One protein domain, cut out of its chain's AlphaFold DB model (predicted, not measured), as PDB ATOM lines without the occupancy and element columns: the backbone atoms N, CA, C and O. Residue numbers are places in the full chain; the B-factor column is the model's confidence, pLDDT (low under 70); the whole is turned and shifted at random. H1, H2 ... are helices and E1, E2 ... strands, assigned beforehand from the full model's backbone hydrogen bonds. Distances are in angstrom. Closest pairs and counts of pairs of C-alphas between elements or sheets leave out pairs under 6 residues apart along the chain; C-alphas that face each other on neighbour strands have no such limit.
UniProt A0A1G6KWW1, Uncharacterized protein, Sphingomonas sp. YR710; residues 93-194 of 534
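Overview. This is residues 93 to 194 of the 534 residues of an uncharacterized protein of Sphingomonas sp. YR710 (UniProt A0A1G6KWW1). Two antiparallel sheets stand face to face as a small sandwich, E4, E3, E6, E7 in one and E1, E2, E5 in the other, their strands crossed at 45 degrees. The edges come together where E4 meets E5 and where E1 meets E7; the short helix H1 is at one end of the sandwich, and H2 packs on H1 and on E1 beside it. The 102 printed residues include seven named strands and two named helices, in the order E1 E2 E3 E4 E5 H1 E6 E7 H2, and the class is mixed. The whole is compact, with a radius of gyration of the C-alphas of 12.9 A and spans of 41 by 29 by 20 A.

Along the chain. E1, residues 93 to 100, begins with C-alpha 93 at (371.267, 351.375, 342.428) and is 22.2 A long. E2, residues 104 to 111, is 22.5 A long. E3 is residues 121 to 126, E4 residues 129 to 135 and E5 residues 146 to 151. H1, residues 157 to 162, begins with C-alpha 157 at (371.691, 348.716, 320.077). E6, residues 166 to 172, is 20.2 A long, and E7 is residues 175 to 180. H2, residues 184 to 192, ends with C-alpha 192 at (380.497, 340.242, 319.181).

Arrangement. E1 and E2 form an antiparallel hairpin, with N 95 and O 108 3.0 A apart. E5 is the antiparallel neighbour of E2, with N 105 and O 150 at 2.8 A. In the other sheet, which is strongly twisted, E3 and E4 form a hairpin, with N 122 and O 134 at 2.8 A. E3 and E6 are antiparallel, with N 123 and O 169 at 2.8 A, and the hairpin of E6 and E7 has N 170 and O 178 at 2.8 A. Between the sheets, the closest C-alphas of E4 and E5 are those of Ala 134 and Ile 150, 5.1 A apart; those of E1 and E7 are Phe 95 and Leu 180, at 5.2 A. H1 only grazes both sheets. H2 is on the sheet of E1, E2 and E5 at a height over the sheet of 5.9 A, over none of its strands. H1 and H2 touch, closest at the C-alphas of Pro 158 and Ala 190, 4.4 A, opposite ways at a steep tilt of 69 degrees, only just short of about perpendicular. In both helices every O i to N i+4 pair is within hydrogen-bond range.

Size, cuts and confidence. The C-alphas of Lys 113 and Phe 194, the two farthest apart, are 40.9 A from each other. The printed part has no cut and no long link. Its mean pLDDT is 92.6, and no printed residue is under 70.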
ATOM      1  N   HIS A  93     370.155 352.129 343.010       94.75
ATOM      2  CA  HIS A  93     371.267 351.375 342.428       94.75
ATOM      3  C   HIS A  93     370.757 350.263 341.499       94.75
ATOM      4  O   HIS A  93     369.557 350.007 341.419       94.75
ATOM      5  N   GLY A  94     371.655 349.621 340.753       95.88
ATOM      6  CA  GLY A  94     371.313 348.555 339.809       95.88
ATOM      7  C   GLY A  94     372.363 348.383 338.717       95.88
ATOM      8  O   GLY A  94     373.388 349.063 338.741       95.88
ATOM      9  N   PHE A  95     372.093 347.508 337.747       97.38
ATOM     10  CA  PHE A  95     372.986 347.248 336.612       97.38
ATOM     11  C   PHE A  95     372.216 346.991 335.315       97.38
ATOM     12  O   PHE A  95     371.121 346.428 335.317       97.38
ATOM     13  N   PHE A  96     372.837 347.360 334.194       97.69
ATOM     14  CA  PHE A  96     372.473 346.894 332.856       97.69
ATOM     15  C   PHE A  96     373.294 345.641 332.524       97.69
ATOM     16  O   PHE A  96     374.524 345.716 332.460       97.69
ATOM     17  N   GLU A  97     372.631 344.495 332.345       96.62
ATOM     18  CA  GLU A  97     373.298 343.183 332.342       96.62
ATOM     19  C   GLU A  97     373.328 342.480 330.986       96.62
ATOM     20  O   GLU A  97     374.288 341.761 330.698       96.62
ATOM     21  N   HIS A  98     372.292 342.661 330.166       95.44
ATOM     22  CA  HIS A  98     372.173 342.012 328.859       95.44
ATOM     23  C   HIS A  98     371.205 342.766 327.944       95.44
ATOM     24  O   HIS A  98     370.333 343.496 328.410       95.44
ATOM     25  N   PHE A  99     371.312 342.556 326.635       97.06
ATOM     26  CA  PHE A  99     370.313 343.016 325.668       97.06
ATOM     27  C   PHE A  99     369.978 341.923 324.654       97.06
ATOM     28  O   PHE A  99     370.769 341.007 324.426       97.06
ATOM     29  N   ASP A 100     368.817 342.058 324.022       90.31
ATOM     30  CA  ASP A 100     368.375 341.239 322.900       90.31
ATOM     31  C   ASP A 100     368.042 342.147 321.704       90.31
ATOM     32  O   ASP A 100     367.246 343.086 321.813       90.31
ATOM     33  N   ILE A 101     368.705 341.913 320.566       87.56
ATOM     34  CA  ILE A 101     368.657 342.821 319.414       87.56
ATOM     35  C   ILE A 101     367.249 342.867 318.834       87.56
ATOM     36  O   ILE A 101     366.740 341.890 318.293       87.56
ATOM     37  N   GLY A 102     366.673 344.067 318.838       77.12
ATOM     38  CA  GLY A 102     365.341 344.311 318.297       77.12
ATOM     39  C   GLY A 102     364.207 343.901 319.232       77.12
ATOM     40  O   GLY A 102     363.052 344.024 318.829       77.12
ATOM     41  N   ASN A 103     364.525 343.460 320.453       86.00
ATOM     42  CA  ASN A 103     363.544 343.019 321.432       86.00
ATOM     43  C   ASN A 103     363.586 343.896 322.694       86.00
ATOM     44  O   ASN A 103     362.659 344.683 322.901       86.00
ATOM     45  N   PHE A 104     364.625 343.802 323.536       94.31
ATOM     46  CA  PHE A 104     364.659 344.509 324.828       94.31
ATOM     47  C   PHE A 104     366.064 344.724 325.423       94.31
ATOM     48  O   PHE A 104     367.045 344.102 325.017       94.31
ATOM     49  N   LEU A 105     366.145 345.599 326.431       96.38
ATOM     50  CA  LEU A 105     367.300 345.801 327.320       96.38
ATOM     51  C   LEU A 105     366.963 345.266 328.718       96.38
ATOM     52  O   LEU A 105     365.899 345.592 329.244       96.38
ATOM     53  N   GLY A 106     367.846 344.469 329.322       95.62
ATOM     54  CA  GLY A 106     367.579 343.761 330.574       95.62
ATOM     55  C   GLY A 106     368.610 344.006 331.677       95.62
ATOM     56  O   GLY A 106     369.807 344.181 331.432       95.62
ATOM     57  N   GLY A 107     368.138 343.999 332.920       97.06
ATOM     58  CA  GLY A 107     368.973 344.182 334.106       97.06
ATOM     59  C   GLY A 107     368.155 344.140 335.390       97.06
ATOM     60  O   GLY A 107     367.091 343.519 335.435       97.06
ATOM     61  N   TRP A 108     368.642 344.794 336.440       96.69
ATOM     62  CA  TRP A 108     367.886 344.999 337.678       96.69
ATOM     63  C   TRP A 108     368.147 346.374 338.276       96.69
ATOM     64  O   TRP A 108     369.194 346.983 338.043       96.69
ATOM     65  N   ALA A 109     367.180 346.860 339.046       96.75
ATOM     66  CA  ALA A 109     367.272 348.116 339.769       96.75
ATOM     67  C   ALA A 109     366.624 347.983 341.150       96.75
ATOM     68  O   ALA A 109     365.616 347.300 341.312       96.75
ATOM     69  N   GLY A 110     367.227 348.630 342.141       94.44
ATOM     70  CA  GLY A 110     366.876 348.501 343.544       94.44
ATOM     71  C   GLY A 110     366.857 349.830 344.282       94.44
ATOM     72  O   GLY A 110     367.540 350.793 343.925       94.44
ATOM     73  N   ASP A 111     366.067 349.858 345.349       92.88
ATOM     74  CA  ASP A 111     366.040 350.925 346.338       92.88
ATOM     75  C   ASP A 111     366.003 350.286 347.722       92.88
ATOM     76  O   ASP A 111     365.078 349.549 348.057       92.88
ATOM     77  N   HIS A 112     366.997 350.580 348.558       85.06
ATOM     78  CA  HIS A 112     367.044 350.049 349.921       85.06
ATOM     79  C   HIS A 112     365.836 350.463 350.781       85.06
ATOM     80  O   HIS A 112     365.553 349.810 351.784       85.06
ATOM     81  N   LYS A 113     365.111 351.528 350.406       83.31
ATOM     82  CA  LYS A 113     363.883 351.972 351.087       83.31
ATOM     83  C   LYS A 113     362.607 351.347 350.529       83.31
ATOM     84  O   LYS A 113     361.579 351.418 351.197       83.31
ATOM     85  N   ASP A 114     362.665 350.765 349.336       83.88
ATOM     86  CA  ASP A 114     361.548 350.063 348.712       83.88
ATOM     87  C   ASP A 114     362.043 348.761 348.066       83.88
ATOM     88  O   ASP A 114     362.261 348.704 346.851       83.88
ATOM     89  N   PRO A 115     362.209 347.693 348.867       73.38
ATOM     90  CA  PRO A 115     362.649 346.402 348.351       73.38
ATOM     91  C   PRO A 115     361.658 345.806 347.344       73.38
ATOM     92  O   PRO A 115     362.044 344.964 346.547       73.38
ATOM     93  N   THR A 116     360.397 346.259 347.323       76.31
ATOM     94  CA  THR A 116     359.411 345.751 346.360       76.31
ATOM     95  C   THR A 116     359.626 346.290 344.948       76.31
ATOM     96  O   THR A 116     359.067 345.734 344.010       76.31
ATOM     97  N   CYS A 117     360.410 347.365 344.792       79.88
ATOM     98  CA  CYS A 117     360.791 347.980 343.515       79.88
ATOM     99  C   CYS A 117     359.615 348.401 342.603       79.88
ATOM    100  O   CYS A 117     359.827 348.840 341.475       79.88
ATOM    101  N   ARG A 118     358.367 348.370 343.101       78.69
ATOM    102  CA  ARG A 118     357.135 348.564 342.306       78.69
ATOM    103  C   ARG A 118     356.971 349.970 341.733       78.69
ATOM    104  O   ARG A 118     356.129 350.184 340.866       78.69
ATOM    105  N   ILE A 119     357.746 350.932 342.227       83.81
ATOM    106  CA  ILE A 119     357.733 352.327 341.769       83.81
ATOM    107  C   ILE A 119     359.024 352.732 341.048       83.81
ATOM    108  O   ILE A 119     359.169 353.901 340.681       83.81
ATOM    109  N   LEU A 120     359.971 351.804 340.871       94.19
ATOM    110  CA  LEU A 120     361.243 352.091 340.219       94.19
ATOM    111  C   LEU A 120     361.075 352.025 338.712       94.19
ATOM    112  O   LEU A 120     360.794 350.978 338.132       94.19
ATOM    113  N   ARG A 121     361.277 353.174 338.076       97.06
ATOM    114  CA  ARG A 121     361.207 353.316 336.631       97.06
ATOM    115  C   ARG A 121     362.610 353.335 336.056       97.06
ATOM    116  O   ARG A 121     363.404 354.204 336.419       97.06
ATOM    117  N   VAL A 122     362.879 352.434 335.120       97.81
ATOM    118  CA  VAL A 122     364.136 352.378 334.377       97.81
ATOM    119  C   VAL A 122     363.900 352.889 332.963       97.81
ATOM    120  O   VAL A 122     363.038 352.390 332.243       97.81
ATOM    121  N   ALA A 123     364.643 353.918 332.578       98.19
ATOM    122  CA  ALA A 123     364.551 354.598 331.297       98.19
ATOM    123  C   ALA A 123     365.818 354.351 330.473       98.19
ATOM    124  O   ALA A 123     366.929 354.447 330.993       98.19
ATOM    125  N   ALA A 124     365.646 354.059 329.187       97.88
ATOM    126  CA  ALA A 124     366.713 353.994 328.202       97.88
ATOM    127  C   ALA A 124     366.815 355.334 327.471       97.88
ATOM    128  O   ALA A 124     365.832 355.812 326.894       97.88
ATOM    129  N   LEU A 125     368.000 355.939 327.506       98.31
ATOM    130  CA  LEU A 125     368.292 357.222 326.886       98.31
ATOM    131  C   LEU A 125     369.300 357.035 325.753       98.31
ATOM    132  O   LEU A 125     370.367 356.460 325.970       98.31
ATOM    133  N   VAL A 126     368.988 357.571 324.575       97.00
ATOM    134  CA  VAL A 126     369.908 357.676 323.437       97.00
ATOM    135  C   VAL A 126     370.253 359.145 323.245       97.00
ATOM    136  O   VAL A 126     369.361 359.975 323.089       97.00
ATOM    137  N   ASP A 127     371.541 359.481 323.316       96.75
ATOM    138  CA  ASP A 127     372.033 360.869 323.253       96.75
ATOM    139  C   ASP A 127     371.355 361.798 324.282       96.75
ATOM    140  O   ASP A 127     371.078 362.971 324.026       96.75
ATOM    141  N   GLY A 128     371.044 361.255 325.464       96.69
ATOM    142  CA  GLY A 128     370.361 361.972 326.541       96.69
ATOM    143  C   GLY A 128     368.851 362.156 326.345       96.69
ATOM    144  O   GLY A 128     368.205 362.730 327.220       96.69
ATOM    145  N   GLN A 129     368.269 361.662 325.249       97.19
ATOM    146  CA  GLN A 129     366.821 361.637 325.046       97.19
ATOM    147  C   GLN A 129     366.250 360.278 325.423       97.19
ATOM    148  O   GLN A 129     366.724 359.244 324.959       97.19
ATOM    149  N   GLU A 130     365.217 360.276 326.258       97.44
ATOM    150  CA  GLU A 130     364.507 359.051 326.597       97.44
ATOM    151  C   GLU A 130     363.784 358.486 325.370       97.44
ATOM    152  O   GLU A 130     362.992 359.180 324.732       97.44
ATOM    153  N   VAL A 131     364.045 357.216 325.059       96.81
ATOM    154  CA  VAL A 131     363.442 356.513 323.917       96.81
ATOM    155  C   VAL A 131     362.537 355.353 324.337       96.81
ATOM    156  O   VAL A 131     361.642 354.979 323.584       96.81
ATOM    157  N   ALA A 132     362.751 354.783 325.526       95.88
ATOM    158  CA  ALA A 132     361.942 353.697 326.075       95.88
ATOM    159  C   ALA A 132     362.065 353.644 327.606       95.88
ATOM    160  O   ALA A 132     363.036 354.140 328.177       95.88
ATOM    161  N   SER A 133     361.097 353.028 328.289       97.56
ATOM    162  CA  SER A 133     361.167 352.803 329.739       97.56
ATOM    163  C   SER A 133     360.349 351.588 330.178       97.56
ATOM    164  O   SER A 133     359.446 351.166 329.457       97.56
ATOM    165  N   ALA A 134     360.660 351.045 331.354       96.44
ATOM    166  CA  ALA A 134     359.925 349.969 332.017       96.44
ATOM    167  C   ALA A 134     359.942 350.152 333.544       96.44
ATOM    168  O   ALA A 134     360.692 350.978 334.073       96.44
ATOM    169  N   ILE A 135     359.113 349.384 334.249       96.00
ATOM    170  CA  ILE A 135     359.172 349.257 335.711       96.00
ATOM    171  C   ILE A 135     360.080 348.072 336.057       96.00
ATOM    172  O   ILE A 135     360.118 347.086 335.325       96.00
ATOM    173  N   ALA A 136     360.848 348.190 337.139       94.69
ATOM    174  CA  ALA A 136     361.664 347.103 337.668       94.69
ATOM    175  C   ALA A 136     360.835 346.225 338.623       94.69
ATOM    176  O   ALA A 136     361.027 346.277 339.835       94.69
ATOM    177  N   ASP A 137     359.863 345.481 338.096       92.44
ATOM    178  CA  ASP A 137     358.915 344.669 338.876       92.44
ATOM    179  C   ASP A 137     359.079 343.152 338.695       92.44
ATOM    180  O   ASP A 137     358.337 342.386 339.311       92.44
ATOM    181  N   ALA A 138     360.040 342.698 337.884       89.62
ATOM    182  CA  ALA A 138     360.267 341.274 337.681       89.62
ATOM    183  C   ALA A 138     360.990 340.655 338.887       89.62
ATOM    184  O   ALA A 138     362.050 341.130 339.294       89.62
ATOM    185  N   ASP A 139     360.461 339.558 339.425       87.88
ATOM    186  CA  ASP A 139     361.125 338.825 340.505       87.88
ATOM    187  C   ASP A 139     362.452 338.220 340.025       87.88
ATOM    188  O   ASP A 139     362.535 337.618 338.948       87.88
ATOM    189  N   ARG A 140     363.492 338.345 340.855       86.38
ATOM    190  CA  ARG A 140     364.820 337.789 340.594       86.38
ATOM    191  C   ARG A 140     365.281 336.887 341.740       86.38
ATOM    192  O   ARG A 140     365.173 337.276 342.899       86.38
ATOM    193  N   PRO A 141     365.811 335.687 341.452       80.12
ATOM    194  CA  PRO A 141     366.292 334.777 342.491       80.12
ATOM    195  C   PRO A 141     367.669 335.169 343.051       80.12
ATOM    196  O   PRO A 141     368.054 334.695 344.116       80.12
ATOM    197  N   ASP A 142     368.430 335.995 342.331       80.00
ATOM    198  CA  ASP A 142     369.824 336.344 342.616       80.00
ATOM    199  C   ASP A 142     370.002 337.698 343.323       80.00
ATOM    200  O   ASP A 142     371.089 338.005 343.809       80.00
ATOM    201  N   THR A 143     368.943 338.502 343.413       86.44
ATOM    202  CA  THR A 143     368.949 339.809 344.076       86.44
ATOM    203  C   THR A 143     367.581 340.083 344.706       86.44
ATOM    204  O   THR A 143     366.568 339.729 344.111       86.44
ATOM    205  N   PRO A 144     367.503 340.728 345.886       85.25
ATOM    206  CA  PRO A 144     366.224 341.129 346.483       85.25
ATOM    207  C   PRO A 144     365.553 342.304 345.743       85.25
ATOM    208  O   PRO A 144     364.572 342.852 346.238       85.25
ATOM    209  N   HIS A 145     366.112 342.737 344.611       92.81
ATOM    210  CA  HIS A 145     365.664 343.875 343.817       92.81
ATOM    211  C   HIS A 145     364.948 343.436 342.538       92.81
ATOM    212  O   HIS A 145     365.119 342.317 342.058       92.81
ATOM    213  N   GLY A 146     364.162 344.342 341.963       93.25
ATOM    214  CA  GLY A 146     363.376 344.054 340.775       93.25
ATOM    215  C   GLY A 146     364.221 344.005 339.504       93.25
ATOM    216  O   GLY A 146     365.034 344.890 339.223       93.25
ATOM    217  N   GLY A 147     364.012 342.966 338.704       95.06
ATOM    218  CA  GLY A 147     364.452 342.903 337.321       95.06
ATOM    219  C   GLY A 147     363.636 343.845 336.438       95.06
ATOM    220  O   GLY A 147     362.458 344.087 336.692       95.06
ATOM    221  N   PHE A 148     364.252 344.361 335.378       96.75
ATOM    222  CA  PHE A 148     363.559 345.140 334.352       96.75
ATOM    223  C   PHE A 148     363.823 344.569 332.957       96.75
ATOM    224  O   PHE A 148     364.891 344.014 332.686       96.75
ATOM    225  N   SER A 149     362.858 344.767 332.060       95.56
ATOM    226  CA  SER A 149     362.980 344.513 330.623       95.56
ATOM    227  C   SER A 149     362.374 345.695 329.866       95.56
ATOM    228  O   SER A 149     361.161 345.888 329.872       95.56
ATOM    229  N   ILE A 150     363.223 346.539 329.274       96.75
ATOM    230  CA  ILE A 150     362.804 347.727 328.517       96.75
ATOM    231  C   ILE A 150     362.659 347.332 327.045       96.75
ATOM    232  O   ILE A 150     363.681 347.028 326.427       96.75
ATOM    233  N   PRO A 151     361.451 347.369 326.448       89.81
ATOM    234  CA  PRO A 151     361.277 347.098 325.024       89.81
ATOM    235  C   PRO A 151     362.124 348.051 324.174       89.81
ATOM    236  O   PRO A 151     362.042 349.270 324.337       89.81
ATOM    237  N   PHE A 152     362.944 347.511 323.271       93.19
ATOM    238  CA  PHE A 152     363.903 348.293 322.491       93.19
ATOM    239  C   PHE A 152     364.126 347.677 321.104       93.19
ATOM    240  O   PHE A 152     364.908 346.748 320.919       93.19
ATOM    241  N   ILE A 153     363.415 348.212 320.107       85.31
ATOM    242  CA  ILE A 153     363.304 347.619 318.760       85.31
ATOM    243  C   ILE A 153     364.467 348.033 317.835       85.31
ATOM    244  O   ILE A 153     364.666 347.456 316.763       85.31
ATOM    245  N   ASP A 154     365.270 349.026 318.226       87.94
ATOM    246  CA  ASP A 154     366.365 349.509 317.388       87.94
ATOM    247  C   ASP A 154     367.472 348.449 317.252       87.94
ATOM    248  O   ASP A 154     368.148 348.069 318.207       87.94
ATOM    249  N   ARG A 155     367.699 347.978 316.023       87.75
ATOM    250  CA  ARG A 155     368.746 346.990 315.721       87.75
ATOM    251  C   ARG A 155     370.163 347.559 315.848       87.75
ATOM    252  O   ARG A 155     371.125 346.801 315.778       87.75
ATOM    253  N   GLN A 156     370.306 348.872 316.033       93.62
ATOM    254  CA  GLN A 156     371.584 349.539 316.266       93.62
ATOM    255  C   GLN A 156     372.032 349.516 317.735       93.62
ATOM    256  O   GLN A 156     373.091 350.071 318.022       93.62
ATOM    257  N   VAL A 157     371.308 348.852 318.652       95.00
ATOM    258  CA  VAL A 157     371.691 348.716 320.077       95.00
ATOM    259  C   VAL A 157     373.181 348.417 320.287       95.00
ATOM    260  O   VAL A 157     373.806 349.170 321.037       95.00
ATOM    261  N   PRO A 158     373.810 347.433 319.603       95.50
ATOM    262  CA  PRO A 158     375.240 347.178 319.776       95.50
ATOM    263  C   PRO A 158     376.110 348.404 319.476       95.50
ATOM    264  O   PRO A 158     377.059 348.689 320.197       95.50
ATOM    265  N   ARG A 159     375.771 349.167 318.431       95.06
ATOM    266  CA  ARG A 159     376.512 350.373 318.048       95.06
ATOM    267  C   ARG A 159     376.292 351.504 319.045       95.06
ATOM    268  O   ARG A 159     377.249 352.153 319.440       95.06
ATOM    269  N   LEU A 160     375.051 351.702 319.490       96.25
ATOM    270  CA  LEU A 160     374.712 352.720 320.486       96.25
ATOM    271  C   LEU A 160     375.414 352.465 321.828       96.25
ATOM    272  O   LEU A 160     375.837 353.417 322.481       96.25
ATOM    273  N   ILE A 161     375.572 351.194 322.215       96.75
ATOM    274  CA  ILE A 161     376.357 350.777 323.384       96.75
ATOM    275  C   ILE A 161     377.836 351.133 323.199       96.75
ATOM    276  O   ILE A 161     378.416 351.804 324.050       96.75
ATOM    277  N   LEU A 162     378.447 350.709 322.087       95.56
ATOM    278  CA  LEU A 162     379.882 350.909 321.847       95.56
ATOM    279  C   LEU A 162     380.265 352.380 321.650       95.56
ATOM    280  O   LEU A 162     381.356 352.778 322.053       95.56
ATOM    281  N   ASP A 163     379.365 353.182 321.085       96.62
ATOM    282  CA  ASP A 163     379.547 354.624 320.911       96.62
ATOM    283  C   ASP A 163     379.288 355.407 322.220       96.62
ATOM    284  O   ASP A 163     379.442 356.627 322.245       96.62
ATOM    285  N   GLY A 164     378.867 354.740 323.307       96.62
ATOM    286  CA  GLY A 164     378.520 355.381 324.583       96.62
ATOM    287  C   GLY A 164     377.266 356.261 324.513       96.62
ATOM    288  O   GLY A 164     377.071 357.137 325.353       96.62
ATOM    289  N   ARG A 165     376.429 356.051 323.494       97.81
ATOM    290  CA  ARG A 165     375.230 356.852 323.211       97.81
ATOM    291  C   ARG A 165     373.994 356.328 323.927       97.81
ATOM    292  O   ARG A 165     373.092 357.113 324.199       97.81
ATOM    293  N   LEU A 166     373.953 355.028 324.226       97.88
ATOM    294  CA  LEU A 166     372.899 354.402 325.021       97.88
ATOM    295  C   LEU A 166     373.280 354.395 326.504       97.88
ATOM    296  O   LEU A 166     374.293 353.815 326.890       97.88
ATOM    297  N   THR A 167     372.429 354.981 327.342       98.06
ATOM    298  CA  THR A 167     372.552 354.942 328.807       98.06
ATOM    299  C   THR A 167     371.235 354.502 329.435       98.06
ATOM    300  O   THR A 167     370.168 354.768 328.883       98.06
ATOM    301  N   LEU A 168     371.296 353.823 330.584       98.06
ATOM    302  CA  LEU A 168     370.112 353.502 331.380       98.06
ATOM    303  C   LEU A 168     370.091 354.356 332.645       98.06
ATOM    304  O   LEU A 168     371.130 354.558 333.273       98.06
ATOM    305  N   GLN A 169     368.915 354.840 333.032       98.12
ATOM    306  CA  GLN A 169     368.709 355.576 334.277       98.12
ATOM    307  C   GLN A 169     367.562 354.968 335.072       98.12
ATOM    308  O   GLN A 169     366.495 354.713 334.522       98.12
ATOM    309  N   VAL A 170     367.759 354.782 336.375       97.38
ATOM    310  CA  VAL A 170     366.688 354.461 337.320       97.38
ATOM    311  C   VAL A 170     366.198 355.743 337.984       97.38
ATOM    312  O   VAL A 170     366.981 356.620 338.342       97.38
ATOM    313  N   SER A 171     364.887 355.870 338.152       95.81
ATOM    314  CA  SER A 171     364.256 357.028 338.779       95.81
ATOM    315  C   SER A 171     363.067 356.613 339.635       95.81
ATOM    316  O   SER A 171     362.451 355.568 339.413       95.81
ATOM    317  N   ARG A 172     362.726 357.465 340.603       94.12
ATOM    318  CA  ARG A 172     361.480 357.383 341.370       94.12
ATOM    319  C   ARG A 172     360.930 358.785 341.649       94.12
ATOM    320  O   ARG A 172     361.709 359.743 341.642       94.12
ATOM    321  N   PRO A 173     359.623 358.935 341.926       92.12
ATOM    322  CA  PRO A 173     359.034 360.239 342.208       92.12
ATOM    323  C   PRO A 173     359.771 360.984 343.332       92.12
ATOM    324  O   PRO A 173     359.956 360.455 344.425       92.12
ATOM    325  N   GLY A 174     360.192 362.219 343.052       90.19
ATOM    326  CA  GLY A 174     360.859 363.091 344.024       90.19
ATOM    327  C   GLY A 174     362.362 362.854 344.220       90.19
ATOM    328  O   GLY A 174     362.957 363.551 345.037       90.19
ATOM    329  N   ILE A 175     362.986 361.924 343.485       91.50
ATOM    330  CA  ILE A 175     364.440 361.679 343.525       91.50
ATOM    331  C   ILE A 175     365.051 361.877 342.139       91.50
ATOM    332  O   ILE A 175     364.457 361.501 341.130       91.50
ATOM    333  N   ALA A 176     366.245 362.476 342.094       94.19
ATOM    334  CA  ALA A 176     366.998 362.649 340.857       94.19
ATOM    335  C   ALA A 176     367.345 361.281 340.226       94.19
ATOM    336  O   ALA A 176     367.748 360.374 340.958       94.19
ATOM    337  N   PRO A 177     367.207 361.110 338.898       96.44
ATOM    338  CA  PRO A 177     367.583 359.869 338.231       96.44
ATOM    339  C   PRO A 177     369.056 359.506 338.456       96.44
ATOM    340  O   PRO A 177     369.926 360.378 338.441       96.44
ATOM    341  N   VAL A 178     369.331 358.214 338.618       96.62
ATOM    342  CA  VAL A 178     370.682 357.661 338.777       96.62
ATOM    343  C   VAL A 178     371.015 356.811 337.558       96.62
ATOM    344  O   VAL A 178     370.219 355.968 337.149       96.62
ATOM    345  N   ALA A 179     372.185 357.035 336.961       97.19
ATOM    346  CA  ALA A 179     372.656 356.226 335.843       97.19
ATOM    347  C   ALA A 179     373.010 354.812 336.319       97.19
ATOM    348  O   ALA A 179     373.759 354.649 337.282       97.19
ATOM    349  N   LEU A 180     372.492 353.797 335.629       97.38
ATOM    350  CA  LEU A 180     372.830 352.409 335.905       97.38
ATOM    351  C   LEU A 180     374.161 352.057 335.225       97.38
ATOM    352  O   LEU A 180     374.281 352.234 334.006       97.38
ATOM    353  N   PRO A 181     375.161 351.546 335.964       97.19
ATOM    354  CA  PRO A 181     376.383 351.031 335.367       97.19
ATOM    355  C   PRO A 181     376.093 349.870 334.407       97.19
ATOM    356  O   PRO A 181     375.263 348.995 334.664       97.19
ATOM    357  N   MET A 182     376.822 349.860 333.295       97.69
ATOM    358  CA  MET A 182     376.792 348.791 332.304       97.69
ATOM    359  C   MET A 182     377.847 347.737 332.641       97.69
ATOM    360  O   MET A 182     379.014 348.080 332.840       97.69
ATOM    361  N   LEU A 183     377.454 346.462 332.701       94.94
ATOM    362  CA  LEU A 183     378.402 345.373 332.927       94.94
ATOM    363  C   LEU A 183     379.318 345.162 331.714       94.94
ATOM    364  O   LEU A 183     378.928 345.380 330.567       94.94
ATOM    365  N   SER A 184     380.535 344.667 331.954       92.56
ATOM    366  CA  SER A 184     381.481 344.343 330.877       92.56
ATOM    367  C   SER A 184     380.933 343.287 329.912       92.56
ATOM    368  O   SER A 184     381.196 343.372 328.717       92.56
ATOM    369  N   SER A 185     380.098 342.359 330.398       85.31
ATOM    370  CA  SER A 185     379.411 341.356 329.576       85.31
ATOM    371  C   SER A 185     378.540 341.976 328.483       85.31
ATOM    372  O   SER A 185     378.503 341.454 327.375       85.31
ATOM    373  N   VAL A 186     377.888 343.111 328.756       93.62
ATOM    374  CA  VAL A 186     377.087 343.853 327.769       93.62
ATOM    375  C   VAL A 186     377.976 344.438 326.676       93.62
ATOM    376  O   VAL A 186     377.643 344.374 325.494       93.62
ATOM    377  N   ILE A 187     379.129 344.992 327.059       95.50
ATOM    378  CA  ILE A 187     380.101 345.557 326.118       95.50
ATOM    379  C   ILE A 187     380.671 344.448 325.228       95.50
ATOM    380  O   ILE A 187     380.769 344.618 324.012       95.50
ATOM    381  N   ASP A 188     381.013 343.302 325.813       89.25
ATOM    382  CA  ASP A 188     381.537 342.153 325.076       89.25
ATOM    383  C   ASP A 188     380.475 341.541 324.151       89.25
ATOM    384  O   ASP A 188     380.761 341.258 322.985       89.25
ATOM    385  N   GLN A 189     379.223 341.448 324.617       89.06
ATOM    386  CA  GLN A 189     378.078 341.073 323.791       89.06
ATOM    387  C   GLN A 189     377.929 342.038 322.604       89.06
ATOM    388  O   GLN A 189     377.838 341.586 321.465       89.06
ATOM    389  N   ALA A 190     377.993 343.357 322.820       93.50
ATOM    390  CA  ALA A 190     377.918 344.357 321.751       93.50
ATOM    391  C   ALA A 190     379.072 344.250 320.741       93.50
ATOM    392  O   ALA A 190     378.839 344.335 319.534       93.50
ATOM    393  N   ARG A 191     380.306 344.002 321.204       93.44
ATOM    394  CA  ARG A 191     381.471 343.776 320.328       93.44
ATOM    395  C   ARG A 191     381.306 342.545 319.450       93.44
ATOM    396  O   ARG A 191     381.731 342.584 318.303       93.44
ATOM    397  N   SER A 192     380.673 341.483 319.948       88.12
ATOM    398  CA  SER A 192     380.497 340.242 319.181       88.12
ATOM    399  C   SER A 192     379.698 340.428 317.880       88.12
ATOM    400  O   SER A 192     379.871 339.653 316.940       88.12
ATOM    401  N   PHE A 193     378.887 341.490 317.785       85.69
ATOM    402  CA  PHE A 193     378.122 341.835 316.583       85.69
ATOM    403  C   PHE A 193     378.926 342.582 315.513       85.69
ATOM    404  O   PHE A 193     378.455 342.717 314.383       85.69
ATOM    405  N   PHE A 194     380.134 343.050 315.833       85.62
ATOM    406  CA  PHE A 194     381.035 343.676 314.874       85.62
ATOM    407  C   PHE A 194     382.272 342.791 314.732       85.62
ATOM    408  O   PHE A 194     383.062 342.702 315.673       85.62
TER     409      PHE A 194